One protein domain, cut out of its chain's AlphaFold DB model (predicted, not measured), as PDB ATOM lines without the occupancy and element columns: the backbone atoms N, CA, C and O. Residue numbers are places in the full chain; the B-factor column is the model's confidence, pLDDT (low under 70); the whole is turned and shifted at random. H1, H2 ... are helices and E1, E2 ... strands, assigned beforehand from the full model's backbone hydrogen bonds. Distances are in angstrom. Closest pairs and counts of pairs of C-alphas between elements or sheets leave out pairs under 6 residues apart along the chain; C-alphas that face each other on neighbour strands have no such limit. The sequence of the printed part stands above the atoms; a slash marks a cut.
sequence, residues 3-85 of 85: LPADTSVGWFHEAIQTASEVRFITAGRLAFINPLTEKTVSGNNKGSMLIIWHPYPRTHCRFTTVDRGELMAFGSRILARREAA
ATOM      1  N   LEU A   3     206.702 162.577 183.913       94.12
ATOM      2  CA  LEU A   3     207.061 161.167 184.090       94.12
ATOM      3  C   LEU A   3     208.582 160.955 183.955       94.12
ATOM      4  O   LEU A   3     209.269 161.781 183.340       94.12
ATOM      5  N   PRO A   4     209.136 159.866 184.522       93.50
ATOM      6  CA  PRO A   4     210.502 159.445 184.230       93.50
ATOM      7  C   PRO A   4     210.681 159.179 182.731       93.50
ATOM      8  O   PRO A   4     209.776 158.668 182.072       93.50
ATOM      9  N   ALA A   5     211.856 159.500 182.195       94.50
ATOM     10  CA  ALA A   5     212.190 159.270 180.797       94.50
ATOM     11  C   ALA A   5     212.540 157.794 180.540       94.50
ATOM     12  O   ALA A   5     213.696 157.454 180.300       94.50
ATOM     13  N   ASP A   6     211.543 156.922 180.659       93.38
ATOM     14  CA  ASP A   6     211.680 155.477 180.516       93.38
ATOM     15  C   ASP A   6     210.885 154.985 179.310       93.38
ATOM     16  O   ASP A   6     209.660 154.927 179.350       93.38
ATOM     17  N   THR A   7     211.571 154.666 178.215       95.62
ATOM     18  CA  THR A   7     210.912 154.292 176.956       95.62
ATOM     19  C   THR A   7     210.759 152.782 176.773       95.62
ATOM     20  O   THR A   7     210.193 152.354 175.772       95.62
ATOM     21  N   SER A   8     211.268 151.967 177.704       95.00
ATOM     22  CA  SER A   8     211.228 150.496 177.623       95.00
ATOM     23  C   SER A   8     210.001 149.865 178.290       95.00
ATOM     24  O   SER A   8     209.800 148.657 178.198       95.00
ATOM     25  N   VAL A   9     209.186 150.661 178.978       95.31
ATOM     26  CA  VAL A   9     208.064 150.207 179.809       95.31
ATOM     27  C   VAL A   9     206.733 150.261 179.060       95.31
ATOM     28  O   VAL A   9     206.505 151.145 178.235       95.31
ATOM     29  N   GLY A  10     205.823 149.336 179.382       97.31
ATOM     30  CA  GLY A  10     204.541 149.183 178.677       97.31
ATOM     31  C   GLY A  10     203.674 150.445 178.680       97.31
ATOM     32  O   GLY A  10     203.171 150.848 177.633       97.31
ATOM     33  N   TRP A  11     203.594 151.148 179.815       95.69
ATOM     34  CA  TRP A  11     202.802 152.380 179.911       95.69
ATOM     35  C   TRP A  11     203.296 153.477 178.963       95.69
ATOM     36  O   TRP A  11     202.500 154.294 178.509       95.69
ATOM     37  N   PHE A  12     204.594 153.512 178.640       97.06
ATOM     38  CA  PHE A  12     205.119 154.496 177.697       97.06
ATOM     39  C   PHE A  12     204.626 154.190 176.284       97.06
ATOM     40  O   PHE A  12     204.161 155.093 175.589       97.06
ATOM     41  N   HIS A  13     204.664 152.913 175.890       97.38
ATOM     42  CA  HIS A  13     204.149 152.461 174.600       97.38
ATOM     43  C   HIS A  13     202.661 152.797 174.424       97.38
ATOM     44  O   HIS A  13     202.271 153.272 173.360       97.38
ATOM     45  N   GLU A  14     201.850 152.608 175.466       96.81
ATOM     46  CA  GLU A  14     200.428 152.967 175.457       96.81
ATOM     47  C   GLU A  14     200.213 154.486 175.421       96.81
ATOM     48  O   GLU A  14     199.407 154.993 174.636       96.81
ATOM     49  N   ALA A  15     200.969 155.238 176.226       96.62
ATOM     50  CA  ALA A  15     200.826 156.685 176.312       96.62
ATOM     51  C   ALA A  15     201.071 157.372 174.960       96.62
ATOM     52  O   ALA A  15     200.297 158.247 174.572       96.62
ATOM     53  N   ILE A  16     202.091 156.957 174.198       96.75
ATOM     54  CA  ILE A  16     202.427 157.590 172.910       96.75
ATOM     55  C   ILE A  16     201.395 157.340 171.799       96.75
ATOM     56  O   ILE A  16     201.371 158.097 170.823       96.75
ATOM     57  N   GLN A  17     200.519 156.338 171.949       96.00
ATOM     58  CA  GLN A  17     199.420 156.106 171.002       96.00
ATOM     59  C   GLN A  17     198.422 157.269 171.023       96.00
ATOM     60  O   GLN A  17     197.930 157.694 169.977       96.00
ATOM     61  N   THR A  18     198.161 157.828 172.208       95.12
ATOM     62  CA  THR A  18     197.113 158.840 172.412       95.12
ATOM     63  C   THR A  18     197.660 160.242 172.678       95.12
ATOM     64  O   THR A  18     197.004 161.226 172.338       95.12
ATOM     65  N   ALA A  19     198.860 160.357 173.252       97.19
ATOM     66  CA  ALA A  19     199.472 161.633 173.606       97.19
ATOM     67  C   ALA A  19     199.782 162.480 172.382       97.19
ATOM     68  O   ALA A  19     200.411 161.993 171.448       97.19
ATOM     69  N   SER A  20     199.412 163.760 172.406       97.62
ATOM     70  CA  SER A  20     199.707 164.734 171.350       97.62
ATOM     71  C   SER A  20     201.207 165.005 171.212       97.62
ATOM     72  O   SER A  20     201.712 165.099 170.094       97.62
ATOM     73  N   GLU A  21     201.918 165.089 172.335       97.50
ATOM     74  CA  GLU A  21     203.347 165.383 172.373       97.50
ATOM     75  C   GLU A  21     204.040 164.668 173.541       97.50
ATOM     76  O   GLU A  21     203.526 164.628 174.661       97.50
ATOM     77  N   VAL A  22     205.245 164.159 173.285       98.31
ATOM     78  CA  VAL A  22     206.240 163.828 174.306       98.31
ATOM     79  C   VAL A  22     207.362 164.853 174.224       98.31
ATOM     80  O   VAL A  22     208.033 164.983 173.202       98.31
ATOM     81  N   ARG A  23     207.595 165.566 175.321       98.25
ATOM     82  CA  ARG A  23     208.650 166.572 175.425       98.25
ATOM     83  C   ARG A  23     209.689 166.128 176.441       98.25
ATOM     84  O   ARG A  23     209.424 166.126 177.643       98.25
ATOM     85  N   PHE A  24     210.865 165.742 175.965       97.94
ATOM     86  CA  PHE A  24     211.988 165.377 176.820       97.94
ATOM     87  C   PHE A  24     212.611 166.618 177.454       97.94
ATOM     88  O   PHE A  24     212.782 167.646 176.802       97.94
ATOM     89  N   ILE A  25     212.975 166.518 178.728       97.50
ATOM     90  CA  ILE A  25     213.668 167.587 179.439       97.50
ATOM     91  C   ILE A  25     215.169 167.330 179.338       97.50
ATOM     92  O   ILE A  25     215.657 166.278 179.755       97.50
ATOM     93  N   THR A  26     215.896 168.289 178.777       97.44
ATOM     94  CA  THR A  26     217.353 168.257 178.620       97.44
ATOM     95  C   THR A  26     218.041 169.091 179.701       97.44
ATOM     96  O   THR A  26     217.394 169.840 180.435       97.44
ATOM     97  N   ALA A  27     219.364 168.945 179.826       95.44
ATOM     98  CA  ALA A  27     220.196 169.669 180.801       95.44
ATOM     99  C   ALA A  27     219.779 169.489 182.279       95.44
ATOM    100  O   ALA A  27     219.980 170.355 183.130       95.44
ATOM    101  N   GLY A  28     219.202 168.333 182.613       91.44
ATOM    102  CA  GLY A  28     218.897 167.949 183.985       91.44
ATOM    103  C   GLY A  28     217.628 167.115 184.090       91.44
ATOM    104  O   GLY A  28     217.132 166.569 183.111       91.44
ATOM    105  N   ARG A  29     217.107 167.016 185.312       90.00
ATOM    106  CA  ARG A  29     215.876 166.290 185.642       90.00
ATOM    107  C   ARG A  29     215.029 167.088 186.620       90.00
ATOM    108  O   ARG A  29     215.550 167.936 187.350       90.00
ATOM    109  N   LEU A  30     213.736 166.797 186.648       90.19
ATOM    110  CA  LEU A  30     212.817 167.328 187.646       90.19
ATOM    111  C   LEU A  30     212.619 166.301 188.760       90.19
ATOM    112  O   LEU A  30     212.462 165.105 188.503       90.19
ATOM    113  N   ALA A  31     212.655 166.773 190.005       86.12
ATOM    114  CA  ALA A  31     212.347 165.945 191.158       86.12
ATOM    115  C   ALA A  31     210.828 165.843 191.326       86.12
ATOM    116  O   ALA A  31     210.117 166.840 191.194       86.12
ATOM    117  N   PHE A  32     210.340 164.647 191.647       84.75
ATOM    118  CA  PHE A  32     208.953 164.472 192.056       84.75
ATOM    119  C   PHE A  32     208.787 164.957 193.489       84.75
ATOM    120  O   PHE A  32     209.617 164.654 194.346       84.75
ATOM    121  N   ILE A  33     207.720 165.705 193.741       86.25
ATOM    122  CA  ILE A  33     207.352 166.141 195.085       86.25
ATOM    123  C   ILE A  33     206.432 165.075 195.665       86.25
ATOM    124  O   ILE A  33     205.441 164.695 195.041       86.25
ATOM    125  N   ASN A  34     206.778 164.566 196.842       83.69
ATOM    126  CA  ASN A  34     205.884 163.692 197.579       83.69
ATOM    127  C   ASN A  34     204.718 164.541 198.120       83.69
ATOM    128  O   ASN A  34     204.979 165.490 198.855       83.69
ATOM    129  N   PRO A  35     203.453 164.223 197.796       85.62
ATOM    130  CA  PRO A  35     202.319 165.054 198.193       85.62
ATOM    131  C   PRO A  35     202.050 165.044 199.705       85.62
ATOM    132  O   PRO A  35     201.390 165.946 200.197       85.62
ATOM    133  N   LEU A  36     202.537 164.038 200.440       90.31
ATOM    134  CA  LEU A  36     202.359 163.941 201.892       90.31
ATOM    135  C   LEU A  36     203.471 164.652 202.661       90.31
ATOM    136  O   LEU A  36     203.222 165.219 203.717       90.31
ATOM    137  N   THR A  37     204.710 164.572 202.171       90.31
ATOM    138  CA  THR A  37     205.868 165.137 202.880       90.31
ATOM    139  C   THR A  37     206.331 166.473 202.315       90.31
ATOM    140  O   THR A  37     207.224 167.078 202.902       90.31
ATOM    141  N   GLU A  38     205.797 166.884 201.161       88.75
ATOM    142  CA  GLU A  38     206.180 168.066 200.369       88.75
ATOM    143  C   GLU A  38     207.666 168.120 199.982       88.75
ATOM    144  O   GLU A  38     208.157 169.084 199.396       88.75
ATOM    145  N   LYS A  39     208.410 167.048 200.261       87.81
ATOM    146  CA  LYS A  39     209.831 166.937 199.957       87.81
ATOM    147  C   LYS A  39     210.027 166.298 198.597       87.81
ATOM    148  O   LYS A  39     209.259 165.443 198.149       87.81
ATOM    149  N   THR A  40     211.124 166.679 197.960       84.62
ATOM    150  CA  THR A  40     211.588 166.024 196.742       84.62
ATOM    151  C   THR A  40     211.964 164.578 197.037       84.62
ATOM    152  O   THR A  40     212.766 164.312 197.935       84.62
ATOM    153  N   VAL A  41     211.431 163.648 196.255       82.12
ATOM    154  CA  VAL A  41     211.817 162.238 196.307       82.12
ATOM    155  C   VAL A  41     213.196 162.082 195.663       82.12
ATOM    156  O   VAL A  41     213.413 162.494 194.519       82.12
ATOM    157  N   SER A  42     214.139 161.493 196.401       74.12
ATOM    158  CA  SER A  42     215.451 161.107 195.876       74.12
ATOM    159  C   SER A  42     215.377 159.726 195.206       74.12
ATOM    160  O   SER A  42     214.480 158.935 195.483       74.12
ATOM    161  N   GLY A  43     216.303 159.434 194.288       73.19
ATOM    162  CA  GLY A  43     216.420 158.105 193.669       73.19
ATOM    163  C   GLY A  43     215.859 157.952 192.250       73.19
ATOM    164  O   GLY A  43     216.093 156.918 191.634       73.19
ATOM    165  N   ASN A  44     215.210 158.968 191.663       75.69
ATOM    166  CA  ASN A  44     214.887 158.930 190.228       75.69
ATOM    167  C   ASN A  44     216.151 159.184 189.384       75.69
ATOM    168  O   ASN A  44     216.543 160.331 189.147       75.69
ATOM    169  N   ASN A  45     216.811 158.108 188.958       82.88
ATOM    170  CA  ASN A  45     218.043 158.165 188.171       82.88
ATOM    171  C   ASN A  45     217.817 158.383 186.666       82.88
ATOM    172  O   ASN A  45     218.768 158.734 185.969       82.88
ATOM    173  N   LYS A  46     216.581 158.232 186.177       86.88
ATOM    174  CA  LYS A  46     216.232 158.456 184.772       86.88
ATOM    175  C   LYS A  46     216.027 159.950 184.502       86.88
ATOM    176  O   LYS A  46     215.813 160.746 185.421       86.88
ATOM    177  N   GLY A  47     216.100 160.333 183.227       93.06
ATOM    178  CA  GLY A  47     215.723 161.678 182.787       93.06
ATOM    179  C   GLY A  47     214.249 161.986 183.082       93.06
ATOM    180  O   GLY A  47     213.526 161.172 183.661       93.06
ATOM    181  N   SER A  48     213.772 163.152 182.662       94.94
ATOM    182  CA  SER A  48     212.366 163.540 182.820       94.94
ATOM    183  C   SER A  48     211.732 163.845 181.469       94.94
ATOM    184  O   SER A  48     212.391 164.370 180.574       94.94
ATOM    185  N   MET A  49     210.446 163.539 181.327       96.69
ATOM    186  CA  MET A  49     209.660 163.902 180.152       96.69
ATOM    187  C   MET A  49     208.276 164.412 180.549       96.69
ATOM    188  O   MET A  49     207.732 164.052 181.595       96.69
ATOM    189  N   LEU A  50     207.693 165.231 179.684       97.25
ATOM    190  CA  LEU A  50     206.286 165.587 179.726       97.25
ATOM    191  C   LEU A  50     205.546 164.790 178.657       97.25
ATOM    192  O   LEU A  50     205.940 164.816 177.496       97.25
ATOM    193  N   ILE A  51     204.453 164.139 179.041       97.75
ATOM    194  CA  ILE A  51     203.465 163.609 178.098       97.75
ATOM    195  C   ILE A  51     202.260 164.547 178.097       97.75
ATOM    196  O   ILE A  51     201.701 164.852 179.157       97.75
ATOM    197  N   ILE A  52     201.907 165.066 176.926       97.50
ATOM    198  CA  ILE A  52     200.973 166.178 176.743       97.50
ATOM    199  C   ILE A  52     199.837 165.730 175.822       97.50
ATOM    200  O   ILE A  52     200.077 165.206 174.736       97.50
ATOM    201  N   TRP A  53     198.598 165.991 176.245       96.50
ATOM    202  CA  TRP A  53     197.389 165.825 175.441       96.50
ATOM    203  C   TRP A  53     196.763 167.196 175.207       96.50
ATOM    204  O   TRP A  53     196.525 167.949 176.152       96.50
ATOM    205  N   HIS A  54     196.505 167.517 173.947       93.56
ATOM    206  CA  HIS A  54     195.727 168.683 173.557       93.56
ATOM    207  C   HIS A  54     194.250 168.298 173.396       93.56
ATOM    208  O   HIS A  54     193.961 167.159 173.035       93.56
ATOM    209  N   PRO A  55     193.309 169.236 173.603       93.81
ATOM    210  CA  PRO A  55     191.880 168.973 173.421       93.81
ATOM    211  C   PRO A  55     191.456 168.868 171.942       93.81
ATOM    212  O   PRO A  55     190.278 168.679 171.658       93.81
ATOM    213  N   TYR A  56     192.389 169.009 170.996       90.31
ATOM    214  CA  TYR A  56     192.126 169.034 169.556       90.31
ATOM    215  C   TYR A  56     192.672 167.775 168.859       90.31
ATOM    216  O   TYR A  56     193.590 167.139 169.390       90.31
ATOM    217  N   PRO A  57     192.160 167.425 167.660       87.19
ATOM    218  CA  PRO A  57     192.642 166.276 166.900       87.19
ATOM    219  C   PRO A  57     194.151 166.327 166.637       87.19
ATOM    220  O   PRO A  57     194.727 167.386 166.388       87.19
ATOM    221  N   ARG A  58     194.787 165.154 166.650       87.12
ATOM    222  CA  ARG A  58     196.214 164.963 166.362       87.12
ATOM    223  C   ARG A  58     196.402 164.159 165.082       87.12
ATOM    224  O   ARG A  58     195.608 163.274 164.784       87.12
ATOM    225  N   THR A  59     197.508 164.401 164.392       89.38
ATOM    226  CA  THR A  59     197.954 163.573 163.261       89.38
ATOM    227  C   THR A  59     198.984 162.523 163.680       89.38
ATOM    228  O   THR A  59     198.971 161.413 163.168       89.38
ATOM    229  N   HIS A  60     199.889 162.862 164.606       92.88
ATOM    230  CA  HIS A  60     200.953 161.983 165.111       92.88
ATOM    231  C   HIS A  60     201.482 162.482 166.464       92.88
ATOM    232  O   HIS A  60     201.226 163.631 166.835       92.88
ATOM    233  N   CYS A  61     202.219 161.630 167.193       96.81
ATOM    234  CA  CYS A  61     202.870 162.000 168.456       96.81
ATOM    235  C   CYS A  61     204.125 162.796 168.159       96.81
ATOM    236  O   CYS A  61     205.069 162.262 167.576       96.81
ATOM    237  N   ARG A  62     204.136 164.077 168.532       96.94
ATOM    238  CA  ARG A  62     205.321 164.903 168.343       96.94
ATOM    239  C   ARG A  62     206.327 164.612 169.449       96.94
ATOM    240  O   ARG A  62     205.974 164.653 170.620       96.94
ATOM    241  N   PHE A  63     207.580 164.389 169.076       97.62
ATOM    242  CA  PHE A  63     208.687 164.297 170.022       97.62
ATOM    243  C   PHE A  63     209.511 165.579 169.969       97.62
ATOM    244  O   PHE A  63     209.949 165.998 168.897       97.62
ATOM    245  N   THR A  64     209.686 166.228 171.113       98.12
ATOM    246  CA  THR A  64     210.416 167.496 171.236       98.12
ATOM    247  C   THR A  64     211.322 167.484 172.462       98.12
ATOM    248  O   THR A  64     211.289 166.559 173.278       98.12
ATOM    249  N   THR A  65     212.138 168.525 172.597       98.31
ATOM    250  CA  THR A  65     212.983 168.757 173.765       98.31
ATOM    251  C   THR A  65     212.711 170.132 174.365       98.31
ATOM    252  O   THR A  65     212.224 171.038 173.686       98.31
ATOM    253  N   VAL A  66     213.015 170.289 175.650       97.94
ATOM    254  CA  VAL A  66     213.064 171.584 176.332       97.94
ATOM    255  C   VAL A  66     214.179 171.580 177.363       97.94
ATOM    256  O   VAL A  66     214.357 170.597 178.085       97.94
ATOM    257  N   ASP A  67     214.910 172.684 177.455       97.81
ATOM    258  CA  ASP A  67     215.909 172.865 178.497       97.81
ATOM    259  C   ASP A  67     215.245 172.987 179.879       97.81
ATOM    260  O   ASP A  67     214.246 173.692 180.058       97.81
ATOM    261  N   ARG A  68     215.794 172.293 180.884       96.38
ATOM    262  CA  ARG A  68     215.268 172.331 182.254       96.38
ATOM    263  C   ARG A  68     215.244 173.752 182.821       96.38
ATOM    264  O   ARG A  68     214.265 174.124 183.465       96.38
ATOM    265  N   GLY A  69     216.324 174.508 182.655       97.19
ATOM    266  CA  GLY A  69     216.449 175.861 183.187       97.19
ATOM    267  C   GLY A  69     215.433 176.799 182.549       97.19
ATOM    268  O   GLY A  69     214.744 177.532 183.259       97.19
ATOM    269  N   GLU A  70     215.267 176.705 181.231       97.06
ATOM    270  CA  GLU A  70     214.277 177.489 180.492       97.06
ATOM    271  C   GLU A  70     212.840 177.170 180.938       97.06
ATOM    272  O   GLU A  70     212.051 178.081 181.208       97.06
ATOM    273  N   LEU A  71     212.522 175.881 181.110       96.06
ATOM    274  CA  LEU A  71     211.225 175.428 181.615       96.06
ATOM    275  C   LEU A  71     210.929 175.987 183.015       96.06
ATOM    276  O   LEU A  71     209.831 176.494 183.262       96.06
ATOM    277  N   MET A  72     211.903 175.922 183.926       95.31
ATOM    278  CA  MET A  72     211.751 176.431 185.292       95.31
ATOM    279  C   MET A  72     211.599 177.953 185.310       95.31
ATOM    280  O   MET A  72     210.685 178.462 185.955       95.31
ATOM    281  N   ALA A  73     212.429 178.678 184.557       96.81
ATOM    282  CA  ALA A  73     212.341 180.131 184.448       96.81
ATOM    283  C   ALA A  73     210.980 180.576 183.890       96.81
ATOM    284  O   ALA A  73     210.372 181.524 184.393       96.81
ATOM    285  N   PHE A  74     210.461 179.872 182.878       96.12
ATOM    286  CA  PHE A  74     209.129 180.126 182.341       96.12
ATOM    287  C   PHE A  74     208.037 179.920 183.400       96.12
ATOM    288  O   PHE A  74     207.186 180.794 183.571       96.12
ATOM    289  N   GLY A  75     208.095 178.810 184.143       93.88
ATOM    290  CA  GLY A  75     207.160 178.512 185.231       93.88
ATOM    291  C   GLY A  75     207.170 179.571 186.337       93.88
ATOM    292  O   GLY A  75     206.109 180.075 186.706       93.88
ATOM    293  N   SER A  76     208.353 179.984 186.804       95.25
ATOM    294  CA  SER A  76     208.499 181.032 187.824       95.25
ATOM    295  C   SER A  76     207.865 182.357 187.398       95.25
ATOM    296  O   SER A  76     207.185 182.994 188.200       95.25
ATOM    297  N   ARG A  77     208.003 182.755 186.123       95.88
ATOM    298  CA  ARG A  77     207.348 183.970 185.603       95.88
ATOM    299  C   ARG A  77     205.822 183.886 185.630       95.88
ATOM    300  O   ARG A  77     205.168 184.905 185.833       95.88
ATOM    301  N   ILE A  78     205.243 182.706 185.396       95.38
ATOM    302  CA  ILE A  78     203.785 182.513 185.448       95.38
ATOM    303  C   ILE A  78     203.277 182.575 186.887       95.38
ATOM    304  O   ILE A  78     202.264 183.223 187.136       95.38
ATOM    305  N   LEU A  79     203.969 181.917 187.819       91.88
ATOM    306  CA  LEU A  79     203.582 181.907 189.231       91.88
ATOM    307  C   LEU A  79     203.619 183.318 189.826       91.88
ATOM    308  O   LEU A  79     202.618 183.757 190.381       91.88
ATOM    309  N   ALA A  80     204.690 184.075 189.571       92.69
ATOM    310  CA  ALA A  80     204.804 185.458 190.036       92.69
ATOM    311  C   ALA A  80     203.667 186.362 189.518       92.69
ATOM    312  O   ALA A  80     203.173 187.224 190.238       92.69
ATOM    313  N   ARG A  81     203.209 186.158 188.274       89.75
ATOM    314  CA  ARG A  81     202.062 186.902 187.719       89.75
ATOM    315  C   ARG A  81     200.736 186.543 188.383       89.75
ATOM    316  O   ARG A  81     199.861 187.394 188.440       89.75
ATOM    317  N   ARG A  82     200.573 185.295 188.828       85.69
ATOM    318  CA  ARG A  82     199.361 184.838 189.521       85.69
ATOM    319  C   ARG A  82     199.278 185.354 190.949       85.69
ATOM    320  O   ARG A  82     198.182 185.612 191.406       85.69
ATOM    321  N   GLU A  83     200.409 185.493 191.632       82.75
ATOM    322  CA  GLU A  83     200.456 186.024 193.002       82.75
ATOM    323  C   GLU A  83     200.209 187.539 193.059       82.75
ATOM    324  O   GLU A  83     199.808 188.059 194.096       82.75
ATOM    325  N   ALA A  84     200.439 188.250 191.951       75.88
ATOM    326  CA  ALA A  84     200.232 189.692 191.841       75.88
ATOM    327  C   ALA A  84     198.814 190.106 191.385       75.88
ATOM    328  O   ALA A  84     198.551 191.306 191.307       75.88
ATOM    329  N   ALA A  85     197.945 189.151 191.033       64.31
ATOM    330  CA  ALA A  85     196.591 189.372 190.509       64.31
ATOM    331  C   ALA A  85     195.527 188.999 191.547       64.31
ATOM    332  O   ALA A  85     194.506 189.718 191.604       64.31
TER     333      ALA A  85
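AT A GLANCE: This is residues 3 to 85 of the 85 residues of the protein "DNA N-6-adenine-methyltransferase of bacteriophage" of Escherichia coli (UniProt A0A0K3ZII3). A small three-stranded sheet has the short helix H1 over one face, and the longer helix H2 runs away from the sheet after E3, with residues 73 to 85 sticking out as a free arm. A long loop, residues 27 to 47, swings out from the end of E1 and folds back to the start of E2. The printed part has 83 residues with two named helices and three named strands, in the order H1, E1, E2, E3, H2; the sheet is mixed, in the order E2, E1, E3, and the class is mixed, helices and strands. The whole is loose, with a radius of gyration of the C-alphas of 14.8 A and spans of 39 by 33 by 26 A.

IN THESE COORDINATES: After residues 3 to 9, helix H1 takes residues 10 to 18, 13.7 A from its first to its last C-alpha, beginning at C-alpha 10 at (204.541, 149.183, 178.677). Strand E1 is residues 21 to 26, 15.6 A long. Strand E2 is residues 48 to 52, 13.2 A long, with C-alpha 48 at (212.366, 163.540, 182.820). Strand E3 is residues 62 to 67, 16.7 A long. Helix H2 is residues 68 to 83, 22.9 A long, ending at C-alpha 83 at (200.456, 186.024, 193.002).

HOW THE PARTS SIT: E1 is the inner strand of the sheet, and E2 and E3 are its edge strands. E1 and E2 form a hairpin and are antiparallel at 158 degrees, with N 23 and O 50 within hydrogen-bond range at 2.8 A. E1 and E3 are parallel at 27 degrees, with N 24 and O 64 within hydrogen-bond range at 2.8 A. Residues 3 to 4 pair with residues 48 to 49 of E2, antiparallel. H1 is on the sheet at a height over the sheet of 9.9 A, only just over E2 and E1, with 3 of its C-alphas on each. It runs along the strands, at 19 degrees to E1 on the local plane; its closest C-alphas to E1 are those of Ile 16 and Val 22, 7.4 A apart. H2 only grazes the sheet, with its residues 68 to 71; its closest C-alphas to E1 are those of Arg 68 and Ile 25, 5.7 A apart. H1 and H2 are apart. Every O i to N i+4 pair is within hydrogen-bond range in H2, and 3 of 5 in H1.

THE WHOLE: The two C-alphas farthest apart are those of Ser 8 and Ala 85, at 43.5 A. The printed part has no cut. The link from E1 to E2, 21 residues, is long; that from E2 to E3 is short, and those from H1 to E1 and from E3 to H2 are tight. The mean pLDDT of the printed part is 92.2, and residue 85, the chain's last, is under 70.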